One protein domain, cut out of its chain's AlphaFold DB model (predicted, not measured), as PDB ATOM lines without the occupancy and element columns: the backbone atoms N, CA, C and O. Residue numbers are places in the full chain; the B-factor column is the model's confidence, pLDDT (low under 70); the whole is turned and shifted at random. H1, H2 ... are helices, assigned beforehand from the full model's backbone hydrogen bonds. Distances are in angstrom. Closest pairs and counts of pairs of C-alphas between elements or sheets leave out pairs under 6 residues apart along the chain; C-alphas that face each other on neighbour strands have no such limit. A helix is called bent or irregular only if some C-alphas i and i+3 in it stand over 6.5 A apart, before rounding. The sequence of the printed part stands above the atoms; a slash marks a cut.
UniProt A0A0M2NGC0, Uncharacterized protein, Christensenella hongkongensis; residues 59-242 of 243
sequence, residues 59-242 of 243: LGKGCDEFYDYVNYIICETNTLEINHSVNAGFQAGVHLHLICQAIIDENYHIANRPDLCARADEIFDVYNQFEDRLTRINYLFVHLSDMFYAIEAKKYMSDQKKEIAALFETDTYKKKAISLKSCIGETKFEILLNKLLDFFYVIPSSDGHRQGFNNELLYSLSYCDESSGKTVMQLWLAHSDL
ATOM      1  N   LEU A  59     208.419 131.614  95.979       53.78
ATOM      2  CA  LEU A  59     208.548 130.473  95.054       53.78
ATOM      3  C   LEU A  59     207.281 130.105  94.258       53.78
ATOM      4  O   LEU A  59     207.335 129.207  93.417       53.78
ATOM      5  N   GLY A  60     206.142 130.769  94.471       60.28
ATOM      6  CA  GLY A  60     204.913 130.466  93.724       60.28
ATOM      7  C   GLY A  60     204.453 129.014  93.923       60.28
ATOM      8  O   GLY A  60     204.242 128.603  95.057       60.28
ATOM      9  N   LYS A  61     204.307 128.228  92.839       56.44
ATOM     10  CA  LYS A  61     203.824 126.829  92.886       56.44
ATOM     11  C   LYS A  61     204.540 125.959  93.926       56.44
ATOM     12  O   LYS A  61     203.858 125.205  94.589       56.44
ATOM     13  N   GLY A  62     205.852 126.130  94.128       59.09
ATOM     14  CA  GLY A  62     206.638 125.330  95.080       59.09
ATOM     15  C   GLY A  62     206.321 125.557  96.564       59.09
ATOM     16  O   GLY A  62     206.976 124.959  97.416       59.09
ATOM     17  N   CYS A  63     205.371 126.440  96.886       65.19
ATOM     18  CA  CYS A  63     204.941 126.706  98.255       65.19
ATOM     19  C   CYS A  63     204.097 125.551  98.821       65.19
ATOM     20  O   CYS A  63     204.282 125.175  99.977       65.19
ATOM     21  N   ASP A  64     203.238 124.935  98.004       70.75
ATOM     22  CA  ASP A  64     202.372 123.836  98.450       70.75
ATOM     23  C   ASP A  64     203.196 122.570  98.728       70.75
ATOM     24  O   ASP A  64     203.076 121.977  99.799       70.75
ATOM     25  N   GLU A  65     204.125 122.204  97.835       72.69
ATOM     26  CA  GLU A  65     205.042 121.078  98.054       72.69
ATOM     27  C   GLU A  65     205.968 121.317  99.249       72.69
ATOM     28  O   GLU A  65     206.337 120.374  99.953       72.69
ATOM     29  N   PHE A  66     206.339 122.573  99.497       75.00
ATOM     30  CA  PHE A  66     207.112 122.951 100.670       75.00
ATOM     31  C   PHE A  66     206.313 122.743 101.958       75.00
ATOM     32  O   PHE A  66     206.807 122.078 102.870       75.00
ATOM     33  N   TYR A  67     205.080 123.253 102.032       73.38
ATOM     34  CA  TYR A  67     204.217 123.043 103.193       73.38
ATOM     35  C   TYR A  67     203.922 121.563 103.411       73.38
ATOM     36  O   TYR A  67     203.987 121.106 104.545       73.38
ATOM     37  N   ASP A  68     203.687 120.794 102.352       75.25
ATOM     38  CA  ASP A  68     203.456 119.352 102.432       75.25
ATOM     39  C   ASP A  68     204.692 118.554 102.860       75.25
ATOM     40  O   ASP A  68     204.556 117.488 103.473       75.25
ATOM     41  N   TYR A  69     205.893 119.017 102.508       78.38
ATOM     42  CA  TYR A  69     207.157 118.427 102.942       78.38
ATOM     43  C   TYR A  69     207.430 118.761 104.404       78.38
ATOM     44  O   TYR A  69     207.649 117.851 105.198       78.38
ATOM     45  N   VAL A  70     207.335 120.039 104.779       73.88
ATOM     46  CA  VAL A  70     207.514 120.501 106.158       73.88
ATOM     47  C   VAL A  70     206.456 119.900 107.072       73.88
ATOM     48  O   VAL A  70     206.796 119.468 108.159       73.88
ATOM     49  N   ASN A  71     205.197 119.804 106.646       73.25
ATOM     50  CA  ASN A  71     204.134 119.187 107.435       73.25
ATOM     51  C   ASN A  71     204.325 117.676 107.563       73.25
ATOM     52  O   ASN A  71     204.096 117.143 108.635       73.25
ATOM     53  N   TYR A  72     204.768 116.978 106.512       74.62
ATOM     54  CA  TYR A  72     205.107 115.554 106.619       74.62
ATOM     55  C   TYR A  72     206.238 115.339 107.620       74.62
ATOM     56  O   TYR A  72     206.118 114.535 108.532       74.62
ATOM     57  N   ILE A  73     207.301 116.121 107.478       73.62
ATOM     58  CA  ILE A  73     208.451 116.111 108.367       73.62
ATOM     59  C   ILE A  73     208.012 116.414 109.797       73.62
ATOM     60  O   ILE A  73     208.184 115.569 110.655       73.62
ATOM     61  N   ILE A  74     207.335 117.536 110.037       68.25
ATOM     62  CA  ILE A  74     206.837 117.914 111.358       68.25
ATOM     63  C   ILE A  74     205.879 116.864 111.909       68.25
ATOM     64  O   ILE A  74     206.033 116.531 113.064       68.25
ATOM     65  N   CYS A  75     204.908 116.336 111.165       65.62
ATOM     66  CA  CYS A  75     203.943 115.367 111.697       65.62
ATOM     67  C   CYS A  75     204.588 114.025 112.024       65.62
ATOM     68  O   CYS A  75     204.344 113.496 113.099       65.62
ATOM     69  N   GLU A  76     205.424 113.503 111.132       67.25
ATOM     70  CA  GLU A  76     206.071 112.206 111.325       67.25
ATOM     71  C   GLU A  76     207.226 112.264 112.329       67.25
ATOM     72  O   GLU A  76     207.697 111.240 112.828       67.25
ATOM     73  N   THR A  77     207.687 113.468 112.655       61.56
ATOM     74  CA  THR A  77     208.747 113.659 113.635       61.56
ATOM     75  C   THR A  77     208.234 114.254 114.937       61.56
ATOM     76  O   THR A  77     208.843 114.011 115.963       61.56
ATOM     77  N   ASN A  78     207.095 114.957 114.938       54.28
ATOM     78  CA  ASN A  78     206.295 115.274 116.132       54.28
ATOM     79  C   ASN A  78     205.401 114.111 116.562       54.28
ATOM     80  O   ASN A  78     204.803 114.201 117.630       54.28
ATOM     81  N   THR A  79     205.313 113.004 115.816       46.62
ATOM     82  CA  THR A  79     204.880 111.727 116.409       46.62
ATOM     83  C   THR A  79     205.820 111.275 117.535       46.62
ATOM     84  O   THR A  79     205.438 110.431 118.342       46.62
ATOM     85  N   LEU A  80     206.981 111.926 117.692       52.06
ATOM     86  CA  LEU A  80     207.666 112.117 118.972       52.06
ATOM     87  C   LEU A  80     206.981 113.263 119.739       52.06
ATOM     88  O   LEU A  80     207.503 114.372 119.846       52.06
ATOM     89  N   GLU A  81     205.752 113.035 120.202       64.88
ATOM     90  CA  GLU A  81     205.000 114.061 120.926       64.88
ATOM     91  C   GLU A  81     205.799 114.533 122.153       64.88
ATOM     92  O   GLU A  81     206.483 113.733 122.789       64.88
ATOM     93  N   ILE A  82     205.636 115.788 122.587       69.44
ATOM     94  CA  ILE A  82     206.146 116.228 123.903       69.44
ATOM     95  C   ILE A  82     205.710 115.240 124.996       69.44
ATOM     96  O   ILE A  82     206.495 114.918 125.877       69.44
ATOM     97  N   ASN A  83     204.495 114.689 124.901       70.88
ATOM     98  CA  ASN A  83     204.017 113.631 125.792       70.88
ATOM     99  C   ASN A  83     204.886 112.369 125.741       70.88
ATOM    100  O   ASN A  83     205.131 111.762 126.777       70.88
ATOM    101  N   HIS A  84     205.352 111.975 124.555       78.88
ATOM    102  CA  HIS A  84     206.255 110.846 124.381       78.88
ATOM    103  C   HIS A  84     207.621 111.136 125.008       78.88
ATOM    104  O   HIS A  84     208.111 110.314 125.777       78.88
ATOM    105  N   SER A  85     208.198 112.315 124.761       83.06
ATOM    106  CA  SER A  85     209.450 112.739 125.399       83.06
ATOM    107  C   SER A  85     209.325 112.794 126.921       83.06
ATOM    108  O   SER A  85     210.156 112.230 127.626       83.06
ATOM    109  N   VAL A  86     208.256 113.409 127.437       86.00
ATOM    110  CA  VAL A  86     207.944 113.466 128.872       86.00
ATOM    111  C   VAL A  86     207.777 112.063 129.444       86.00
ATOM    112  O   VAL A  86     208.357 111.758 130.482       86.00
ATOM    113  N   ASN A  87     207.045 111.179 128.770       87.81
ATOM    114  CA  ASN A  87     206.896 109.803 129.222       87.81
ATOM    115  C   ASN A  87     208.237 109.056 129.210       87.81
ATOM    116  O   ASN A  87     208.542 108.373 130.176       87.81
ATOM    117  N   ALA A  88     209.066 109.214 128.175       90.38
ATOM    118  CA  ALA A  88     210.392 108.602 128.111       90.38
ATOM    119  C   ALA A  88     211.285 109.058 129.277       90.38
ATOM    120  O   ALA A  88     211.891 108.226 129.950       90.38
ATOM    121  N   GLY A  89     211.289 110.359 129.578       92.88
ATOM    122  CA  GLY A  89     212.001 110.907 130.731       92.88
ATOM    123  C   GLY A  89     211.480 110.381 132.067       92.88
ATOM    124  O   GLY A  89     212.262 110.016 132.941       92.88
ATOM    125  N   PHE A  90     210.156 110.288 132.213       92.50
ATOM    126  CA  PHE A  90     209.525 109.710 133.398       92.50
ATOM    127  C   PHE A  90     209.905 108.232 133.577       92.50
ATOM    128  O   PHE A  90     210.312 107.828 134.661       92.50
ATOM    129  N   GLN A  91     209.865 107.432 132.504       94.81
ATOM    130  CA  GLN A  91     210.289 106.028 132.531       94.81
ATOM    131  C   GLN A  91     211.779 105.874 132.862       94.81
ATOM    132  O   GLN A  91     212.149 104.929 133.557       94.81
ATOM    133  N   ALA A  92     212.636 106.800 132.420       95.69
ATOM    134  CA  ALA A  92     214.034 106.824 132.844       95.69
ATOM    135  C   ALA A  92     214.152 107.043 134.365       95.69
ATOM    136  O   ALA A  92     214.930 106.353 135.020       95.69
ATOM    137  N   GLY A  93     213.336 107.932 134.943       96.31
ATOM    138  CA  GLY A  93     213.212 108.085 136.395       96.31
ATOM    139  C   GLY A  93     212.769 106.787 137.078       96.31
ATOM    140  O   GLY A  93     213.475 106.268 137.938       96.31
ATOM    141  N   VAL A  94     211.668 106.181 136.630       95.12
ATOM    142  CA  VAL A  94     211.179 104.896 137.170       95.12
ATOM    143  C   VAL A  94     212.264 103.815 137.121       95.12
ATOM    144  O   VAL A  94     212.440 103.058 138.075       95.12
ATOM    145  N   HIS A  95     213.041 103.757 136.039       96.31
ATOM    146  CA  HIS A  95     214.150 102.817 135.917       96.31
ATOM    147  C   HIS A  95     215.246 103.062 136.966       96.31
ATOM    148  O   HIS A  95     215.721 102.104 137.576       96.31
ATOM    149  N   LEU A  96     215.613 104.318 137.235       97.00
ATOM    150  CA  LEU A  96     216.544 104.628 138.322       97.00
ATOM    151  C   LEU A  96     215.969 104.233 139.690       97.00
ATOM    152  O   LEU A  96     216.709 103.701 140.514       97.00
ATOM    153  N   HIS A  97     214.668 104.414 139.928       95.44
ATOM    154  CA  HIS A  97     214.000 103.927 141.147       95.44
ATOM    155  C   HIS A  97     214.141 102.414 141.310       95.44
ATOM    156  O   HIS A  97     214.501 101.952 142.391       95.44
ATOM    157  N   LEU A  98     213.931 101.644 140.238       95.44
ATOM    158  CA  LEU A  98     214.117 100.188 140.248       95.44
ATOM    159  C   LEU A  98     215.569  99.795 140.540       95.44
ATOM    160  O   LEU A  98     215.809  98.837 141.274       95.44
ATOM    161  N   ILE A  99     216.537 100.543 140.006       95.88
ATOM    162  CA  ILE A  99     217.955 100.327 140.310       95.88
ATOM    163  C   ILE A  99     218.247 100.633 141.784       95.88
ATOM    164  O   ILE A  99     218.876  99.819 142.457       95.88
ATOM    165  N   CYS A 100     217.763 101.760 142.310       96.88
ATOM    166  CA  CYS A 100     217.930 102.124 143.719       96.88
ATOM    167  C   CYS A 100     217.295 101.075 144.634       96.88
ATOM    168  O   CYS A 100     217.905 100.655 145.611       96.88
ATOM    169  N   GLN A 101     216.103 100.593 144.282       96.50
ATOM    170  CA  GLN A 101     215.456  99.487 144.970       96.50
ATOM    171  C   GLN A 101     216.335  98.231 144.970       96.50
ATOM    172  O   GLN A 101     216.525  97.626 146.020       96.50
ATOM    173  N   ALA A 102     216.880  97.847 143.815       95.62
ATOM    174  CA  ALA A 102     217.746  96.679 143.713       95.62
ATOM    175  C   ALA A 102     219.017  96.821 144.563       95.62
ATOM    176  O   ALA A 102     219.440  95.839 145.159       95.62
ATOM    177  N   ILE A 103     219.595  98.022 144.659       95.62
ATOM    178  CA  ILE A 103     220.744  98.304 145.532       95.62
ATOM    179  C   ILE A 103     220.356  98.154 147.010       95.62
ATOM    180  O   ILE A 103     221.042  97.454 147.748       95.62
ATOM    181  N   ILE A 104     219.238  98.753 147.438       95.56
ATOM    182  CA  ILE A 104     218.751  98.655 148.826       95.56
ATOM    183  C   ILE A 104     218.400  97.212 149.212       95.56
ATOM    184  O   ILE A 104     218.623  96.811 150.350       95.56
ATOM    185  N   ASP A 105     217.876  96.432 148.269       93.69
ATOM    186  CA  ASP A 105     217.555  95.017 148.466       93.69
ATOM    187  C   ASP A 105     218.783  94.093 148.257       93.69
ATOM    188  O   ASP A 105     218.617  92.876 148.184       93.69
ATOM    189  N   GLU A 106     219.996  94.649 148.108       90.12
ATOM    190  CA  GLU A 106     221.270  93.938 147.874       90.12
ATOM    191  C   GLU A 106     221.276  93.020 146.629       90.12
ATOM    192  O   GLU A 106     222.096  92.113 146.470       90.12
ATOM    193  N   ASN A 107     220.385  93.289 145.676       89.62
ATOM    194  CA  ASN A 107     220.220  92.556 144.426       89.62
ATOM    195  C   ASN A 107     221.022  93.197 143.279       89.62
ATOM    196  O   ASN A 107     220.483  93.547 142.225       89.62
ATOM    197  N   TYR A 108     222.340  93.317 143.448       82.06
ATOM    198  CA  TYR A 108     223.230  94.025 142.512       82.06
ATOM    199  C   TYR A 108     223.231  93.474 141.076       82.06
ATOM    200  O   TYR A 108     223.433  94.222 140.117       82.06
ATOM    201  N   HIS A 109     222.946  92.179 140.899       78.75
ATOM    202  CA  HIS A 109     222.770  91.581 139.571       78.75
ATOM    203  C   HIS A 109     221.590  92.186 138.799       78.75
ATOM    204  O   HIS A 109     221.658  92.303 137.579       78.75
ATOM    205  N   ILE A 110     220.526  92.580 139.505       76.19
ATOM    206  CA  ILE A 110     219.333  93.202 138.919       76.19
ATOM    207  C   ILE A 110     219.605  94.676 138.603       76.19
ATOM    208  O   ILE A 110     219.160  95.161 137.567       76.19
ATOM    209  N   ALA A 111     220.385  95.367 139.443       75.44
ATOM    210  CA  ALA A 111     220.788  96.752 139.196       75.44
ATOM    211  C   ALA A 111     221.598  96.898 137.896       75.44
ATOM    212  O   ALA A 111     221.407  97.865 137.163       75.44
ATOM    213  N   ASN A 112     222.494  95.941 137.608       84.75
ATOM    214  CA  ASN A 112     223.300  95.871 136.379       84.75
ATOM    215  C   ASN A 112     223.996  97.203 135.999       84.75
ATOM    216  O   ASN A 112     224.143  97.546 134.823       84.75
ATOM    217  N   ARG A 113     224.398  97.981 137.009       87.50
ATOM    218  CA  ARG A 113     225.000  99.314 136.868       87.50
ATOM    219  C   ARG A 113     226.114  99.510 137.897       87.50
ATOM    220  O   ARG A 113     225.895 100.159 138.918       87.50
ATOM    221  N   PRO A 114     227.309  98.935 137.654       89.62
ATOM    222  CA  PRO A 114     228.426  99.000 138.599       89.62
ATOM    223  C   PRO A 114     228.833 100.432 138.964       89.62
ATOM    224  O   PRO A 114     229.263 100.679 140.082       89.62
ATOM    225  N   ASP A 115     228.657 101.372 138.032       92.38
ATOM    226  CA  ASP A 115     228.879 102.805 138.231       92.38
ATOM    227  C   ASP A 115     227.942 103.403 139.291       92.38
ATOM    228  O   ASP A 115     228.384 104.156 140.156       92.38
ATOM    229  N   LEU A 116     226.658 103.035 139.256       93.31
ATOM    230  CA  LEU A 116     225.673 103.483 140.241       93.31
ATOM    231  C   LEU A 116     225.858 102.780 141.586       93.31
ATOM    232  O   LEU A 116     225.722 103.430 142.615       93.31
ATOM    233  N   CYS A 117     226.195 101.486 141.581       92.88
ATOM    234  CA  CYS A 117     226.475 100.742 142.811       92.88
ATOM    235  C   CYS A 117     227.675 101.341 143.553       92.88
ATOM    236  O   CYS A 117     227.557 101.645 144.731       92.88
ATOM    237  N   ALA A 118     228.781 101.614 142.853       92.56
ATOM    238  CA  ALA A 118     229.956 102.236 143.462       92.56
ATOM    239  C   ALA A 118     229.626 103.604 144.080       92.56
ATOM    240  O   ALA A 118     230.051 103.908 145.190       92.56
ATOM    241  N   ARG A 119     228.815 104.420 143.393       92.69
ATOM    242  CA  ARG A 119     228.373 105.712 143.931       92.69
ATOM    243  C   ARG A 119     227.416 105.563 145.117       92.69
ATOM    244  O   ARG A 119     227.422 106.416 145.997       92.69
ATOM    245  N   ALA A 120     226.603 104.510 145.147       94.06
ATOM    246  CA  ALA A 120     225.761 104.190 146.295       94.06
ATOM    247  C   ALA A 120     226.608 103.782 147.509       94.06
ATOM    248  O   ALA A 120     226.360 104.278 148.605       94.06
ATOM    249  N   ASP A 121     227.644 102.965 147.307       93.44
ATOM    250  CA  ASP A 121     228.551 102.525 148.372       93.44
ATOM    251  C   ASP A 121     229.234 103.714 149.069       93.44
ATOM    252  O   ASP A 121     229.365 103.728 150.292       93.44
ATOM    253  N   GLU A 122     229.598 104.762 148.319       93.38
ATOM    254  CA  GLU A 122     230.193 105.995 148.863       93.38
ATOM    255  C   GLU A 122     229.283 106.742 149.853       93.38
ATOM    256  O   GLU A 122     229.773 107.510 150.682       93.38
ATOM    257  N   ILE A 123     227.965 106.539 149.773       92.56
ATOM    258  CA  ILE A 123     226.967 107.182 150.641       92.56
ATOM    259  C   ILE A 123     226.174 106.174 151.482       92.56
ATOM    260  O   ILE A 123     225.168 106.554 152.092       92.56
ATOM    261  N   PHE A 124     226.625 104.915 151.541       93.75
ATOM    262  CA  PHE A 124     225.965 103.828 152.267       93.75
ATOM    263  C   PHE A 124     225.663 104.215 153.712       93.75
ATOM    264  O   PHE A 124     224.517 104.145 154.153       93.75
ATOM    265  N   ASP A 125     226.674 104.717 154.421       93.12
ATOM    266  CA  ASP A 125     226.561 105.094 155.829       93.12
ATOM    267  C   ASP A 125     225.552 106.218 156.079       93.12
ATOM    268  O   ASP A 125     225.121 106.388 157.215       93.12
ATOM    269  N   VAL A 126     225.171 106.990 155.056       92.06
ATOM    270  CA  VAL A 126     224.188 108.070 155.182       92.06
ATOM    271  C   VAL A 126     222.784 107.515 155.024       92.06
ATOM    272  O   VAL A 126     221.972 107.623 155.942       92.06
ATOM    273  N   TYR A 127     222.482 106.887 153.883       92.62
ATOM    274  CA  TYR A 127     221.121 106.405 153.666       92.62
ATOM    275  C   TYR A 127     220.785 105.229 154.585       92.62
ATOM    276  O   TYR A 127     219.635 105.087 154.979       92.62
ATOM    277  N   ASN A 128     221.758 104.412 154.998       93.75
ATOM    278  CA  ASN A 128     221.507 103.276 155.885       93.75
ATOM    279  C   ASN A 128     221.079 103.691 157.310       93.75
ATOM    280  O   ASN A 128     220.615 102.851 158.076       93.75
ATOM    281  N   GLN A 129     221.183 104.978 157.663       92.81
ATOM    282  CA  GLN A 129     220.651 105.519 158.921       92.81
ATOM    283  C   GLN A 129     219.124 105.642 158.917       92.81
ATOM    284  O   GLN A 129     218.519 105.714 159.985       92.81
ATOM    285  N   PHE A 130     218.492 105.691 157.741       94.12
ATOM    286  CA  PHE A 130     217.041 105.795 157.642       94.12
ATOM    287  C   PHE A 130     216.400 104.416 157.817       94.12
ATOM    288  O   PHE A 130     216.665 103.488 157.051       94.12
ATOM    289  N   GLU A 131     215.527 104.288 158.816       91.62
ATOM    290  CA  GLU A 131     214.811 103.038 159.095       91.62
ATOM    291  C   GLU A 131     213.856 102.677 157.946       91.62
ATOM    292  O   GLU A 131     213.834 101.534 157.470       91.62
ATOM    293  N   ASP A 132     213.102 103.667 157.458       93.88
ATOM    294  CA  ASP A 132     212.139 103.469 156.386       93.88
ATOM    295  C   ASP A 132     212.835 103.131 155.057       93.88
ATOM    296  O   ASP A 132     213.708 103.838 154.541       93.88
ATOM    297  N   ARG A 133     212.413 102.008 154.472       95.19
ATOM    298  CA  ARG A 133     212.939 101.509 153.201       95.19
ATOM    299  C   ARG A 133     212.650 102.475 152.055       95.19
ATOM    300  O   ARG A 133     213.499 102.632 151.181       95.19
ATOM    301  N   LEU A 134     211.473 103.102 152.024       96.25
ATOM    302  CA  LEU A 134     211.126 104.022 150.940       96.25
ATOM    303  C   LEU A 134     211.949 105.308 151.025       96.25
ATOM    304  O   LEU A 134     212.414 105.795 149.996       96.25
ATOM    305  N   THR A 135     212.220 105.804 152.227       97.19
ATOM    306  CA  THR A 135     213.138 106.920 152.468       97.19
ATOM    307  C   THR A 135     214.524 106.608 151.928       97.19
ATOM    308  O   THR A 135     215.067 107.411 151.174       97.19
ATOM    309  N   ARG A 136     215.069 105.416 152.211       97.25
ATOM    310  CA  ARG A 136     216.365 104.979 151.661       97.25
ATOM    311  C   ARG A 136     216.398 104.986 150.137       97.25
ATOM    312  O   ARG A 136     217.329 105.534 149.552       97.25
ATOM    313  N   ILE A 137     215.369 104.427 149.498       97.56
ATOM    314  CA  ILE A 137     215.261 104.374 148.031       97.56
ATOM    315  C   ILE A 137     215.187 105.783 147.437       97.56
ATOM    316  O   ILE A 137     215.943 106.096 146.518       97.56
ATOM    317  N   ASN A 138     214.307 106.642 147.959       97.31
ATOM    318  CA  ASN A 138     214.132 108.001 147.447       97.31
ATOM    319  C   ASN A 138     215.369 108.874 147.701       97.31
ATOM    320  O   ASN A 138     215.746 109.669 146.844       97.31
ATOM    321  N   TYR A 139     216.034 108.705 148.844       96.56
ATOM    322  CA  TYR A 139     217.281 109.400 149.152       96.56
ATOM    323  C   TYR A 139     218.402 108.989 148.190       96.56
ATOM    324  O   TYR A 139     219.072 109.846 147.612       96.56
ATOM    325  N   LEU A 140     218.566 107.682 147.960       96.31
ATOM    326  CA  LEU A 140     219.536 107.160 147.001       96.31
ATOM    327  C   LEU A 140     219.228 107.631 145.570       96.31
ATOM    328  O   LEU A 140     220.137 108.050 144.856       96.31
ATOM    329  N   PHE A 141     217.951 107.649 145.175       97.19
ATOM    330  CA  PHE A 141     217.525 108.174 143.878       97.19
ATOM    331  C   PHE A 141     217.999 109.610 143.661       97.19
ATOM    332  O   PHE A 141     218.585 109.904 142.620       97.19
ATOM    333  N   VAL A 142     217.786 110.497 144.640       96.31
ATOM    334  CA  VAL A 142     218.196 111.906 144.542       96.31
ATOM    335  C   VAL A 142     219.705 112.011 144.315       96.31
ATOM    336  O   VAL A 142     220.130 112.709 143.397       96.31
ATOM    337  N   HIS A 143     220.511 111.261 145.071       94.69
ATOM    338  CA  HIS A 143     221.975 111.272 144.941       94.69
ATOM    339  C   HIS A 143     222.499 110.716 143.616       94.69
ATOM    340  O   HIS A 143     223.543 111.156 143.133       94.69
ATOM    341  N   LEU A 144     221.796 109.755 143.017       95.44
ATOM    342  CA  LEU A 144     222.194 109.147 141.746       95.44
ATOM    343  C   LEU A 144     221.600 109.860 140.520       95.44
ATOM    344  O   LEU A 144     222.048 109.614 139.396       95.44
ATOM    345  N   SER A 145     220.614 110.739 140.726       94.94
ATOM    346  CA  SER A 145     219.787 111.327 139.668       94.94
ATOM    347  C   SER A 145     220.591 112.086 138.613       94.94
ATOM    348  O   SER A 145     220.447 111.790 137.429       94.94
ATOM    349  N   ASP A 146     221.491 112.986 139.014       92.31
ATOM    350  CA  ASP A 146     222.289 113.796 138.084       92.31
ATOM    351  C   ASP A 146     223.200 112.936 137.198       92.31
ATOM    352  O   ASP A 146     223.234 113.094 135.971       92.31
ATOM    353  N   MET A 147     223.919 111.986 137.807       92.88
ATOM    354  CA  MET A 147     224.829 111.094 137.085       92.88
ATOM    355  C   MET A 147     224.064 110.201 136.108       92.88
ATOM    356  O   MET A 147     224.451 110.063 134.943       92.88
ATOM    357  N   PHE A 148     222.963 109.609 136.568       94.69
ATOM    358  CA  PHE A 148     222.130 108.747 135.746       94.69
ATOM    359  C   PHE A 148     221.480 109.520 134.593       94.69
ATOM    360  O   PHE A 148     221.547 109.084 133.440       94.69
ATOM    361  N   TYR A 149     220.909 110.692 134.879       94.38
ATOM    362  CA  TYR A 149     220.232 111.516 133.886       94.38
ATOM    363  C   TYR A 149     221.183 111.982 132.787       94.38
ATOM    364  O   TYR A 149     220.819 111.961 131.614       94.38
ATOM    365  N   ALA A 150     222.424 112.345 133.121       90.50
ATOM    366  CA  ALA A 150     223.411 112.742 132.118       90.50
ATOM    367  C   ALA A 150     223.692 111.631 131.086       90.50
ATOM    368  O   ALA A 150     223.962 111.926 129.917       90.50
ATOM    369  N   ILE A 151     223.627 110.362 131.499       91.38
ATOM    370  CA  ILE A 151     223.804 109.196 130.623       91.38
ATOM    371  C   ILE A 151     222.530 108.946 129.810       91.38
ATOM    372  O   ILE A 151     222.597 108.867 128.580       91.38
ATOM    373  N   GLU A 152     221.372 108.876 130.470       91.38
ATOM    374  CA  GLU A 152     220.097 108.606 129.798       91.38
ATOM    375  C   GLU A 152     219.701 109.722 128.829       91.38
ATOM    376  O   GLU A 152     219.268 109.433 127.719       91.38
ATOM    377  N   ALA A 153     219.939 110.991 129.163       89.25
ATOM    378  CA  ALA A 153     219.687 112.106 128.255       89.25
ATOM    379  C   ALA A 153     220.531 111.988 126.976       89.25
ATOM    380  O   ALA A 153     220.020 112.184 125.876       89.25
ATOM    381  N   LYS A 154     221.814 111.614 127.080       89.06
ATOM    382  CA  LYS A 154     222.664 111.392 125.897       89.06
ATOM    383  C   LYS A 154     222.164 110.224 125.053       89.06
ATOM    384  O   LYS A 154     222.133 110.336 123.827       89.06
ATOM    385  N   LYS A 155     221.775 109.124 125.699       90.69
ATOM    386  CA  LYS A 155     221.214 107.947 125.032       90.69
ATOM    387  C   LYS A 155     219.914 108.295 124.313       90.69
ATOM    388  O   LYS A 155     219.828 108.066 123.112       90.69
ATOM    389  N   TYR A 156     218.978 108.943 125.003       88.19
ATOM    390  CA  TYR A 156     217.725 109.427 124.436       88.19
ATOM    391  C   TYR A 156     217.980 110.302 123.207       88.19
ATOM    392  O   TYR A 156     217.481 110.008 122.128       88.19
ATOM    393  N   MET A 157     218.855 111.307 123.311       83.25
ATOM    394  CA  MET A 157     219.188 112.175 122.174       83.25
ATOM    395  C   MET A 157     219.825 111.417 121.004       83.25
ATOM    396  O   MET A 157     219.572 111.740 119.845       83.25
ATOM    397  N   SER A 158     220.660 110.416 121.284       85.06
ATOM    398  CA  SER A 158     221.224 109.534 120.259       85.06
ATOM    399  C   SER A 158     220.140 108.694 119.581       85.06
ATOM    400  O   SER A 158     220.135 108.576 118.358       85.06
ATOM    401  N   ASP A 159     219.228 108.106 120.348       84.81
ATOM    402  CA  ASP A 159     218.199 107.212 119.820       84.81
ATOM    403  C   ASP A 159     217.139 107.988 119.032       84.81
ATOM    404  O   ASP A 159     216.798 107.582 117.925       84.81
ATOM    405  N   GLN A 160     216.763 109.182 119.493       78.69
ATOM    406  CA  GLN A 160     215.944 110.120 118.725       78.69
ATOM    407  C   GLN A 160     216.590 110.455 117.376       78.69
ATOM    408  O   GLN A 160     215.943 110.358 116.335       78.69
ATOM    409  N   LYS A 161     217.893 110.770 117.352       76.94
ATOM    410  CA  LYS A 161     218.616 111.011 116.091       76.94
ATOM    411  C   LYS A 161     218.571 109.807 115.148       76.94
ATOM    412  O   LYS A 161     218.463 110.006 113.942       76.94
ATOM    413  N   LYS A 162     218.649 108.576 115.667       80.75
ATOM    414  CA  LYS A 162     218.553 107.352 114.851       80.75
ATOM    415  C   LYS A 162     217.147 107.142 114.295       80.75
ATOM    416  O   LYS A 162     217.018 106.817 113.121       80.75
ATOM    417  N   GLU A 163     216.113 107.337 115.109       78.12
ATOM    418  CA  GLU A 163     214.712 107.231 114.678       78.12
ATOM    419  C   GLU A 163     214.394 108.253 113.583       78.12
ATOM    420  O   GLU A 163     213.826 107.918 112.545       78.12
ATOM    421  N   ILE A 164     214.867 109.485 113.764       74.75
ATOM    422  CA  ILE A 164     214.760 110.551 112.770       74.75
ATOM    423  C   ILE A 164     215.541 110.197 111.496       74.75
ATOM    424  O   ILE A 164     215.025 110.357 110.394       74.75
ATOM    425  N   ALA A 165     216.769 109.682 111.611       76.44
ATOM    426  CA  ALA A 165     217.534 109.235 110.447       76.44
ATOM    427  C   ALA A 165     216.789 108.139 109.666       76.44
ATOM    428  O   ALA A 165     216.742 108.183 108.438       76.44
ATOM    429  N   ALA A 166     216.142 107.202 110.365       80.19
ATOM    430  CA  ALA A 166     215.329 106.165 109.740       80.19
ATOM    431  C   ALA A 166     214.101 106.736 109.005       80.19
ATOM    432  O   ALA A 166     213.723 106.214 107.956       80.19
ATOM    433  N   LEU A 167     213.519 107.839 109.490       78.06
ATOM    434  CA  LEU A 167     212.440 108.548 108.795       78.06
ATOM    435  C   LEU A 167     212.862 109.016 107.395       78.06
ATOM    436  O   LEU A 167     212.121 108.870 106.417       78.06
ATOM    437  N   PHE A 168     214.074 109.562 107.299       77.06
ATOM    438  CA  PHE A 168     214.638 110.062 106.048       77.06
ATOM    439  C   PHE A 168     214.975 108.951 105.048       77.06
ATOM    440  O   PHE A 168     215.159 109.216 103.859       77.06
ATOM    441  N   GLU A 169     214.983 107.694 105.487       80.94
ATOM    442  CA  GLU A 169     215.164 106.548 104.603       80.94
ATOM    443  C   GLU A 169     213.861 106.029 103.985       80.94
ATOM    444  O   GLU A 169     213.909 105.200 103.069       80.94
ATOM    445  N   THR A 170     212.702 106.537 104.412       83.44
ATOM    446  CA  THR A 170     211.399 106.083 103.911       83.44
ATOM    447  C   THR A 170     211.148 106.494 102.456       83.44
ATOM    448  O   THR A 170     211.512 107.585 102.008       83.44
ATOM    449  N   ASP A 171     210.449 105.640 101.702       86.31
ATOM    450  CA  ASP A 171     210.065 105.932 100.312       86.31
ATOM    451  C   ASP A 171     209.179 107.179 100.199       86.31
ATOM    452  O   ASP A 171     209.265 107.935  99.227       86.31
ATOM    453  N   THR A 172     208.326 107.408 101.198       84.25
ATOM    454  CA  THR A 172     207.451 108.581 101.268       84.25
ATOM    455  C   THR A 172     208.268 109.859 101.422       84.25
ATOM    456  O   THR A 172     208.044 110.809 100.664       84.25
ATOM    457  N   TYR A 173     209.262 109.868 102.323       84.69
ATOM    458  CA  TYR A 173     210.198 110.982 102.431       84.69
ATOM    459  C   TYR A 173     210.943 111.205 101.115       84.69
ATOM    460  O   TYR A 173     210.926 112.316 100.588       84.69
ATOM    461  N   LYS A 174     211.542 110.152 100.541       86.62
ATOM    462  CA  LYS A 174     212.328 110.240  99.300       86.62
ATOM    463  C   LYS A 174     211.518 110.853  98.155       86.62
ATOM    464  O   LYS A 174     212.005 111.751  97.473       86.62
ATOM    465  N   LYS A 175     210.255 110.448  97.986       88.44
ATOM    466  CA  LYS A 175     209.348 111.017  96.971       88.44
ATOM    467  C   LYS A 175     209.052 112.499  97.211       88.44
ATOM    468  O   LYS A 175     209.167 113.294  96.278       88.44
ATOM    469  N   LYS A 176     208.709 112.886  98.445       84.94
ATOM    470  CA  LYS A 176     208.449 114.293  98.800       84.94
ATOM    471  C   LYS A 176     209.705 115.157  98.655       84.94
ATOM    472  O   LYS A 176     209.625 116.262  98.125       84.94
ATOM    473  N   ALA A 177     210.864 114.633  99.048       86.06
ATOM    474  CA  ALA A 177     212.160 115.282  98.893       86.06
ATOM    475  C   ALA A 177     212.505 115.521  97.417       86.06
ATOM    476  O   ALA A 177     212.881 116.633  97.065       86.06
ATOM    477  N   ILE A 178     212.332 114.524  96.540       89.25
ATOM    478  CA  ILE A 178     212.553 114.676  95.091       89.25
ATOM    479  C   ILE A 178     211.620 115.741  94.506       89.25
ATOM    480  O   ILE A 178     212.078 116.612  93.766       89.25
ATOM    481  N   SER A 179     210.336 115.701  94.873       85.44
ATOM    482  CA  SER A 179     209.353 116.697  94.435       85.44
ATOM    483  C   SER A 179     209.793 118.105  94.827       85.44
ATOM    484  O   SER A 179     209.929 118.970  93.966       85.44
ATOM    485  N   LEU A 180     210.119 118.326  96.104       83.81
ATOM    486  CA  LEU A 180     210.532 119.640  96.583       83.81
ATOM    487  C   LEU A 180     211.873 120.090  95.981       83.81
ATOM    488  O   LEU A 180     211.991 121.237  95.549       83.81
ATOM    489  N   LYS A 181     212.865 119.192  95.887       86.94
ATOM    490  CA  LYS A 181     214.158 119.457  95.228       86.94
ATOM    491  C   LYS A 181     213.966 119.956  93.798       86.94
ATOM    492  O   LYS A 181     214.655 120.887  93.391       86.94
ATOM    493  N   SER A 182     213.016 119.381  93.058       86.06
ATOM    494  CA  SER A 182     212.701 119.802  91.687       86.06
ATOM    495  C   SER A 182     212.118 121.220  91.608       86.06
ATOM    496  O   SER A 182     212.338 121.918  90.620       86.06
ATOM    497  N   CYS A 183     211.437 121.674  92.664       81.94
ATOM    498  CA  CYS A 183     210.820 122.996  92.737       81.94
ATOM    499  C   CYS A 183     211.811 124.090  93.155       81.94
ATOM    500  O   CYS A 183     211.776 125.190  92.606       81.94
ATOM    501  N   ILE A 184     212.672 123.815  94.143       78.38
ATOM    502  CA  ILE A 184     213.500 124.851  94.793       78.38
ATOM    503  C   ILE A 184     214.994 124.745  94.477       78.38
ATOM    504  O   ILE A 184     215.755 125.660  94.797       78.38
ATOM    505  N   GLY A 185     215.415 123.657  93.831       82.31
ATOM    506  CA  GLY A 185     216.813 123.346  93.569       82.31
ATOM    507  C   GLY A 185     217.525 122.717  94.771       82.31
ATOM    508  O   GLY A 185     217.171 122.925  95.932       82.31
ATOM    509  N   GLU A 186     218.569 121.943  94.477       83.56
ATOM    510  CA  GLU A 186     219.269 121.092  95.445       83.56
ATOM    511  C   GLU A 186     219.914 121.881  96.593       83.56
ATOM    512  O   GLU A 186     219.696 121.563  97.759       83.56
ATOM    513  N   THR A 187     220.602 122.986  96.290       81.31
ATOM    514  CA  THR A 187     221.279 123.808  97.305       81.31
ATOM    515  C   THR A 187     220.308 124.403  98.330       81.31
ATOM    516  O   THR A 187     220.586 124.406  99.526       81.31
ATOM    517  N   LYS A 188     219.143 124.901  97.889       78.12
ATOM    518  CA  LYS A 188     218.140 125.471  98.807       78.12
ATOM    519  C   LYS A 188     217.475 124.389  99.651       78.12
ATOM    520  O   LYS A 188     217.175 124.629 100.819       78.12
ATOM    521  N   PHE A 189     217.273 123.209  99.069       83.31
ATOM    522  CA  PHE A 189     216.751 122.051  99.780       83.31
ATOM    523  C   PHE A 189     217.698 121.580 100.891       83.31
ATOM    524  O   PHE A 189     217.245 121.346 102.006       83.31
ATOM    525  N   GLU A 190     219.004 121.492 100.631       81.81
ATOM    526  CA  GLU A 190     219.985 121.100 101.654       81.81
ATOM    527  C   GLU A 190     220.036 122.094 102.820       81.81
ATOM    528  O   GLU A 190     220.039 121.688 103.983       81.81
ATOM    529  N   ILE A 191     220.001 123.400 102.532       80.31
ATOM    530  CA  ILE A 191     219.942 124.442 103.571       80.31
ATOM    531  C   ILE A 191     218.662 124.309 104.407       80.31
ATOM    532  O   ILE A 191     218.724 124.411 105.633       80.31
ATOM    533  N   LEU A 192     217.512 124.071 103.764       77.50
ATOM    534  CA  LEU A 192     216.244 123.829 104.456       77.50
ATOM    535  C   LEU A 192     216.348 122.614 105.378       77.50
ATOM    536  O   LEU A 192     215.986 122.719 106.545       77.50
ATOM    537  N   LEU A 193     216.835 121.482 104.866       79.25
ATOM    538  CA  LEU A 193     216.933 120.242 105.629       79.25
ATOM    539  C   LEU A 193     217.799 120.433 106.876       79.25
ATOM    540  O   LEU A 193     217.356 120.104 107.972       79.25
ATOM    541  N   ASN A 194     218.976 121.046 106.731       76.06
ATOM    542  CA  ASN A 194     219.864 121.325 107.861       76.06
ATOM    543  C   ASN A 194     219.198 122.242 108.898       76.06
ATOM    544  O   ASN A 194     219.213 121.943 110.088       76.06
ATOM    545  N   LYS A 195     218.521 123.312 108.459       73.12
ATOM    546  CA  LYS A 195     217.790 124.201 109.377       73.12
ATOM    547  C   LYS A 195     216.635 123.493 110.080       73.12
ATOM    548  O   LYS A 195     216.414 123.740 111.261       73.12
ATOM    549  N   LEU A 196     215.885 122.644 109.375       71.25
ATOM    550  CA  LEU A 196     214.813 121.867 109.990       71.25
ATOM    551  C   LEU A 196     215.391 120.972 111.082       71.25
ATOM    552  O   LEU A 196     214.917 121.083 112.210       71.25
ATOM    553  N   LEU A 197     216.431 120.189 110.756       70.00
ATOM    554  CA  LEU A 197     217.159 119.287 111.658       70.00
ATOM    555  C   LEU A 197     217.664 119.987 112.926       70.00
ATOM    556  O   LEU A 197     217.475 119.467 114.023       70.00
ATOM    557  N   ASP A 198     218.250 121.173 112.794       65.88
ATOM    558  CA  ASP A 198     218.804 121.902 113.937       65.88
ATOM    559  C   ASP A 198     217.714 122.478 114.859       65.88
ATOM    560  O   ASP A 198     217.840 122.422 116.084       65.88
ATOM    561  N   PHE A 199     216.629 123.021 114.295       61.81
ATOM    562  CA  PHE A 199     215.635 123.778 115.065       61.81
ATOM    563  C   PHE A 199     214.528 122.920 115.683       61.81
ATOM    564  O   PHE A 199     214.191 123.104 116.853       61.81
ATOM    565  N   PHE A 200     213.923 122.012 114.916       57.94
ATOM    566  CA  PHE A 200     212.702 121.332 115.367       57.94
ATOM    567  C   PHE A 200     212.957 120.028 116.116       57.94
ATOM    568  O   PHE A 200     212.109 119.610 116.898       57.94
ATOM    569  N   TYR A 201     214.114 119.397 115.914       56.41
ATOM    570  CA  TYR A 201     214.314 117.999 116.309       56.41
ATOM    571  C   TYR A 201     215.012 117.808 117.644       56.41
ATOM    572  O   TYR A 201     214.821 116.795 118.307       56.41
ATOM    573  N   VAL A 202     215.867 118.753 118.026       53.84
ATOM    574  CA  VAL A 202     216.806 118.567 119.143       53.84
ATOM    575  C   VAL A 202     216.306 119.264 120.413       53.84
ATOM    576  O   VAL A 202     216.484 118.765 121.526       53.84
ATOM    577  N   ILE A 203     215.652 120.415 120.261       54.50
ATOM    578  CA  ILE A 203     215.316 121.299 121.382       54.50
ATOM    579  C   ILE A 203     214.011 120.874 122.092       54.50
ATOM    580  O   ILE A 203     214.046 120.722 123.311       54.50
ATOM    581  N   PRO A 204     212.885 120.582 121.405       60.44
ATOM    582  CA  PRO A 204     211.629 120.241 122.091       60.44
ATOM    583  C   PRO A 204     211.677 118.904 122.849       60.44
ATOM    584  O   PRO A 204     211.144 118.794 123.955       60.44
ATOM    585  N   SER A 205     212.348 117.896 122.282       67.62
ATOM    586  CA  SER A 205     212.391 116.541 122.846       67.62
ATOM    587  C   SER A 205     213.269 116.447 124.095       67.62
ATOM    588  O   SER A 205     212.933 115.730 125.037       67.62
ATOM    589  N   SER A 206     214.378 117.194 124.141       73.50
ATOM    590  CA  SER A 206     215.279 117.203 125.303       73.50
ATOM    591  C   SER A 206     214.645 117.865 126.527       73.50
ATOM    592  O   SER A 206     214.780 117.352 127.639       73.50
ATOM    593  N   ASP A 207     213.894 118.950 126.330       78.81
ATOM    594  CA  ASP A 207     213.168 119.624 127.407       78.81
ATOM    595  C   ASP A 207     211.996 118.794 127.932       78.81
ATOM    596  O   ASP A 207     211.835 118.682 129.149       78.81
ATOM    597  N   GLY A 208     211.223 118.158 127.042       81.88
ATOM    598  CA  GLY A 208     210.162 117.233 127.441       81.88
ATOM    599  C   GLY A 208     210.713 116.058 128.251       81.88
ATOM    600  O   GLY A 208     210.228 115.772 129.343       81.88
ATOM    601  N   HIS A 209     211.790 115.432 127.773       87.50
ATOM    602  CA  HIS A 209     212.469 114.351 128.487       87.50
ATOM    603  C   HIS A 209     212.978 114.793 129.865       87.50
ATOM    604  O   HIS A 209     212.731 114.127 130.870       87.50
ATOM    605  N   ARG A 210     213.620 115.963 129.947       88.19
ATOM    606  CA  ARG A 210     214.068 116.530 131.225       88.19
ATOM    607  C   ARG A 210     212.915 116.773 132.185       88.19
ATOM    608  O   ARG A 210     213.027 116.448 133.360       88.19
ATOM    609  N   GLN A 211     211.813 117.334 131.697       88.50
ATOM    610  CA  GLN A 211     210.624 117.562 132.510       88.50
ATOM    611  C   GLN A 211     210.061 116.245 133.052       88.50
ATOM    612  O   GLN A 211     209.759 116.157 134.238       88.50
ATOM    613  N   GLY A 212     209.956 115.220 132.203       88.25
ATOM    614  CA  GLY A 212     209.518 113.885 132.600       88.25
ATOM    615  C   GLY A 212     210.356 113.295 133.727       88.25
ATOM    616  O   GLY A 212     209.809 112.855 134.735       88.25
ATOM    617  N   PHE A 213     211.680 113.353 133.586       93.56
ATOM    618  CA  PHE A 213     212.606 112.874 134.612       93.56
ATOM    619  C   PHE A 213     212.501 113.692 135.908       93.56
ATOM    620  O   PHE A 213     212.416 113.137 137.002       93.56
ATOM    621  N   ASN A 214     212.427 115.020 135.790       92.00
ATOM    622  CA  ASN A 214     212.295 115.916 136.936       92.00
ATOM    623  C   ASN A 214     210.983 115.720 137.702       92.00
ATOM    624  O   ASN A 214     210.952 115.981 138.901       92.00
ATOM    625  N   ASN A 215     209.909 115.262 137.052       90.56
ATOM    626  CA  ASN A 215     208.668 114.929 137.751       90.56
ATOM    627  C   ASN A 215     208.877 113.762 138.729       90.56
ATOM    628  O   ASN A 215     208.392 113.830 139.857       90.56
ATOM    629  N   GLU A 216     209.634 112.738 138.330       91.12
ATOM    630  CA  GLU A 216     209.971 111.605 139.204       91.12
ATOM    631  C   GLU A 216     210.946 112.015 140.320       91.12
ATOM    632  O   GLU A 216     210.800 111.621 141.480       91.12
ATOM    633  N   LEU A 217     211.902 112.894 140.005       92.38
ATOM    634  CA  LEU A 217     212.783 113.489 141.012       92.38
ATOM    635  C   LEU A 217     212.016 114.322 142.036       92.38
ATOM    636  O   LEU A 217     212.258 114.195 143.234       92.38
ATOM    637  N   LEU A 218     211.067 115.142 141.589       93.25
ATOM    638  CA  LEU A 218     210.227 115.931 142.482       93.25
ATOM    639  C   LEU A 218     209.362 115.031 143.366       93.25
ATOM    640  O   LEU A 218     209.229 115.309 144.558       93.25
ATOM    641  N   TYR A 219     208.820 113.945 142.807       91.50
ATOM    642  CA  TYR A 219     208.101 112.937 143.581       91.50
ATOM    643  C   TYR A 219     208.990 112.376 144.698       91.50
ATOM    644  O   TYR A 219     208.611 112.452 145.869       91.50
ATOM    645  N   SER A 220     210.213 111.958 144.362       93.44
ATOM    646  CA  SER A 220     211.184 111.423 145.325       93.44
ATOM    647  C   SER A 220     211.575 112.434 146.406       93.44
ATOM    648  O   SER A 220     211.564 112.116 147.592       93.44
ATOM    649  N   LEU A 221     211.857 113.683 146.023       94.00
ATOM    650  CA  LEU A 221     212.196 114.776 146.943       94.00
ATOM    651  C   LEU A 221     211.055 115.120 147.909       94.00
ATOM    652  O   LEU A 221     211.308 115.550 149.038       94.00
ATOM    653  N   SER A 222     209.809 114.960 147.457       94.81
ATOM    654  CA  SER A 222     208.603 115.261 148.232       94.81
ATOM    655  C   SER A 222     208.175 114.143 149.183       94.81
ATOM    656  O   SER A 222     207.315 114.382 150.032       94.81
ATOM    657  N   TYR A 223     208.768 112.949 149.065       95.62
ATOM    658  CA  TYR A 223     208.483 111.839 149.968       95.62
ATOM    659  C   TYR A 223     208.801 112.242 151.412       95.62
ATOM    660  O   TYR A 223     209.878 112.777 151.681       95.62
ATOM    661  N   CYS A 224     207.855 112.021 152.327       96.69
ATOM    662  CA  CYS A 224     208.023 112.308 153.748       96.69
ATOM    663  C   CYS A 224     208.444 111.036 154.473       96.69
ATOM    664  O   CYS A 224     207.685 110.070 154.491       96.69
ATOM    665  N   ASP A 225     209.618 111.072 155.092       95.31
ATOM    666  CA  ASP A 225     210.073 110.024 155.996       95.31
ATOM    667  C   ASP A 225     209.147 109.966 157.216       95.31
ATOM    668  O   ASP A 225     208.905 110.981 157.881       95.31
ATOM    669  N   GLU A 226     208.604 108.782 157.492       92.31
ATOM    670  CA  GLU A 226     207.615 108.587 158.556       92.31
ATOM    671  C   GLU A 226     208.228 108.781 159.948       92.31
ATOM    672  O   GLU A 226     207.560 109.298 160.846       92.31
ATOM    673  N   SER A 227     209.504 108.423 160.121       91.25
ATOM    674  CA  SER A 227     210.180 108.469 161.420       91.25
ATOM    675  C   SER A 227     210.533 109.898 161.848       91.25
ATOM    676  O   SER A 227     210.363 110.262 163.012       91.25
ATOM    677  N   SER A 228     211.016 110.732 160.925       91.88
ATOM    678  CA  SER A 228     211.437 112.109 161.214       91.88
ATOM    679  C   SER A 228     210.390 113.172 160.879       91.88
ATOM    680  O   SER A 228     210.529 114.317 161.320       91.88
ATOM    681  N   GLY A 229     209.369 112.834 160.086       93.75
ATOM    682  CA  GLY A 229     208.391 113.790 159.559       93.75
ATOM    683  C   GLY A 229     208.990 114.812 158.583       93.75
ATOM    684  O   GLY A 229     208.370 115.844 158.319       93.75
ATOM    685  N   LYS A 230     210.209 114.566 158.086       95.38
ATOM    686  CA  LYS A 230     210.912 115.428 157.131       95.38
ATOM    687  C   LYS A 230     210.786 114.876 155.723       95.38
ATOM    688  O   LYS A 230     210.739 113.668 155.515       95.38
ATOM    689  N   THR A 231     210.798 115.763 154.734       96.44
ATOM    690  CA  THR A 231     210.888 115.329 153.339       96.44
ATOM    691  C   THR A 231     212.299 114.864 152.998       96.44
ATOM    692  O   THR A 231     213.276 115.341 153.580       96.44
ATOM    693  N   VAL A 232     212.432 113.994 151.998       95.62
ATOM    694  CA  VAL A 232     213.737 113.582 151.457       95.62
ATOM    695  C   VAL A 232     214.563 114.793 151.034       95.62
ATOM    696  O   VAL A 232     215.761 114.812 151.282       95.62
ATOM    697  N   MET A 233     213.947 115.852 150.495       94.94
ATOM    698  CA  MET A 233     214.646 117.112 150.215       94.94
ATOM    699  C   MET A 233     215.281 117.729 151.469       94.94
ATOM    700  O   MET A 233     216.435 118.147 151.432       94.94
ATOM    701  N   GLN A 234     214.548 117.791 152.584       94.81
ATOM    702  CA  GLN A 234     215.075 118.323 153.845       94.81
ATOM    703  C   GLN A 234     216.182 117.431 154.414       94.81
ATOM    704  O   GLN A 234     217.175 117.944 154.927       94.81
ATOM    705  N   LEU A 235     216.019 116.108 154.315       93.88
ATOM    706  CA  LEU A 235     217.037 115.142 154.723       93.88
ATOM    707  C   LEU A 235     218.296 115.275 153.863       93.88
ATOM    708  O   LEU A 235     219.398 115.261 154.396       93.88
ATOM    709  N   TRP A 236     218.143 115.432 152.551       92.56
ATOM    710  CA  TRP A 236     219.242 115.590 151.605       92.56
ATOM    711  C   TRP A 236     220.041 116.863 151.885       92.56
ATOM    712  O   TRP A 236     221.237 116.772 152.147       92.56
ATOM    713  N   LEU A 237     219.372 118.018 151.972       90.56
ATOM    714  CA  LEU A 237     220.020 119.306 152.252       90.56
ATOM    715  C   LEU A 237     220.760 119.320 153.597       90.56
ATOM    716  O   LEU A 237     221.878 119.816 153.673       90.56
ATOM    717  N   ALA A 238     220.187 118.707 154.638       86.88
ATOM    718  CA  ALA A 238     220.830 118.625 155.949       86.88
ATOM    719  C   ALA A 238     222.156 117.837 155.942       86.88
ATOM    720  O   ALA A 238     222.975 118.026 156.837       86.88
ATOM    721  N   HIS A 239     222.363 116.959 154.955       76.88
ATOM    722  CA  HIS A 239     223.604 116.198 154.781       76.88
ATOM    723  C   HIS A 239     224.538 116.810 153.730       76.88
ATOM    724  O   HIS A 239     225.740 116.560 153.777       76.88
ATOM    725  N   SER A 240     224.019 117.621 152.803       64.31
ATOM    726  CA  SER A 240     224.833 118.363 151.832       64.31
ATOM    727  C   SER A 240     225.651 119.482 152.481       64.31
ATOM    728  O   SER A 240     226.750 119.757 152.022       64.31
ATOM    729  N   ASP A 241     225.165 120.072 153.577       50.12
ATOM    730  CA  ASP A 241     225.880 121.116 154.333       50.12
ATOM    731  C   ASP A 241     227.054 120.572 155.188       50.12
ATOM    732  O   ASP A 241     227.716 121.330 155.900       50.12
ATOM    733  N   LEU A 242     227.306 119.256 155.148       45.25
ATOM    734  CA  LEU A 242     228.360 118.565 155.905       45.25
ATOM    735  C   LEU A 242     229.538 118.080 155.034       45.25
ATOM    736  O   LEU A 242     230.467 117.479 155.581       45.25
TER     737      LEU A 242
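This is residues 59 to 242 of the 243 residues of an uncharacterized protein of Christensenella hongkongensis (UniProt A0A0M2NGC0). A long rod of helices, in which the chain makes three lengthwise runs: H1 and H2 one way, the arm H6b back, H8 and H9 the first way again, with H7 at the turn. H2, H6b and H9 run through its middle; H1, H7 and H8 make one end, while H6a, H10 and the short H3, H4 and H5 gather at the other. The printed part has 184 residues with ten named helices, H1 to H10 in order, and no named strand: all helix. It is loose, with a radius of gyration of the C-alphas of 22.7 A, and spans 71 by 31 by 24 A.

H1, residues 62 to 78, begins at C-alpha 62 (206.638, 125.330, 95.080) and is 23.3 A long. H2, residues 82 to 104, measures 33.0 A. H3 is residues 108 to 111, H4 114 to 121 and H5 124 to 127. H6, residues 133 to 168, was assigned by its hydrogen bonds as one helix but is bent, C-alphas 143 and 146 being 7.3 A apart; its arms are H6a, 133 to 143, and H6b, 146 to 168, 33.1 A long. H7 is residues 171 to 184 and H8 186 to 200. H9, residues 203 to 222, measures 28.3 A. H10, residues 232 to 240, ends at C-alpha 240 (224.833, 118.363, 151.832).

H2, H6b and H9 form an up and down bundle, each running against the one before it. H2 touches H9 at a steep tilt of 40 degrees, closest at the C-alphas of Val 86 and Gly 212, 4.1 A. H6b touches H9 at a shallow tilt of 31 degrees, closest at Met 157 and Ser 206, C-alphas 7.1 A apart. H6a and H6b stand at 69.8 degrees, a steep tilt only just short of about perpendicular. H6a touches H2, H9 and H10, with the C-alphas of Cys 100 and Ile 137 5.5 A apart for H2. H3 touches H2; H5 only just touches H6a, with 3 pairs of C-alphas within 8 A; H4 is close to H2 but not clearly touching. H1 touches H7 with residues 62 to 69 alone, closest at the C-alphas of Gly 62 and Cys 183, 5.3 A. H8 is close to H7 but not clearly touching. Every O i to N i+4 pair is within hydrogen-bond range in H1, H2, H4, H6a, H7, H8 and H10; H6b has 17 of 19 and H9 14 of 16, and H3 and H5 are too short for such a pair.

The C-alphas farthest apart are those of Gly 60 and Glu 131, 71.6 A. The printed part has no cut, and no link is long. Mean pLDDT of the printed part is 83.9; it is under 70 at residues 59 to 63, 74 to 82, 198 to 205 and 240 to 242.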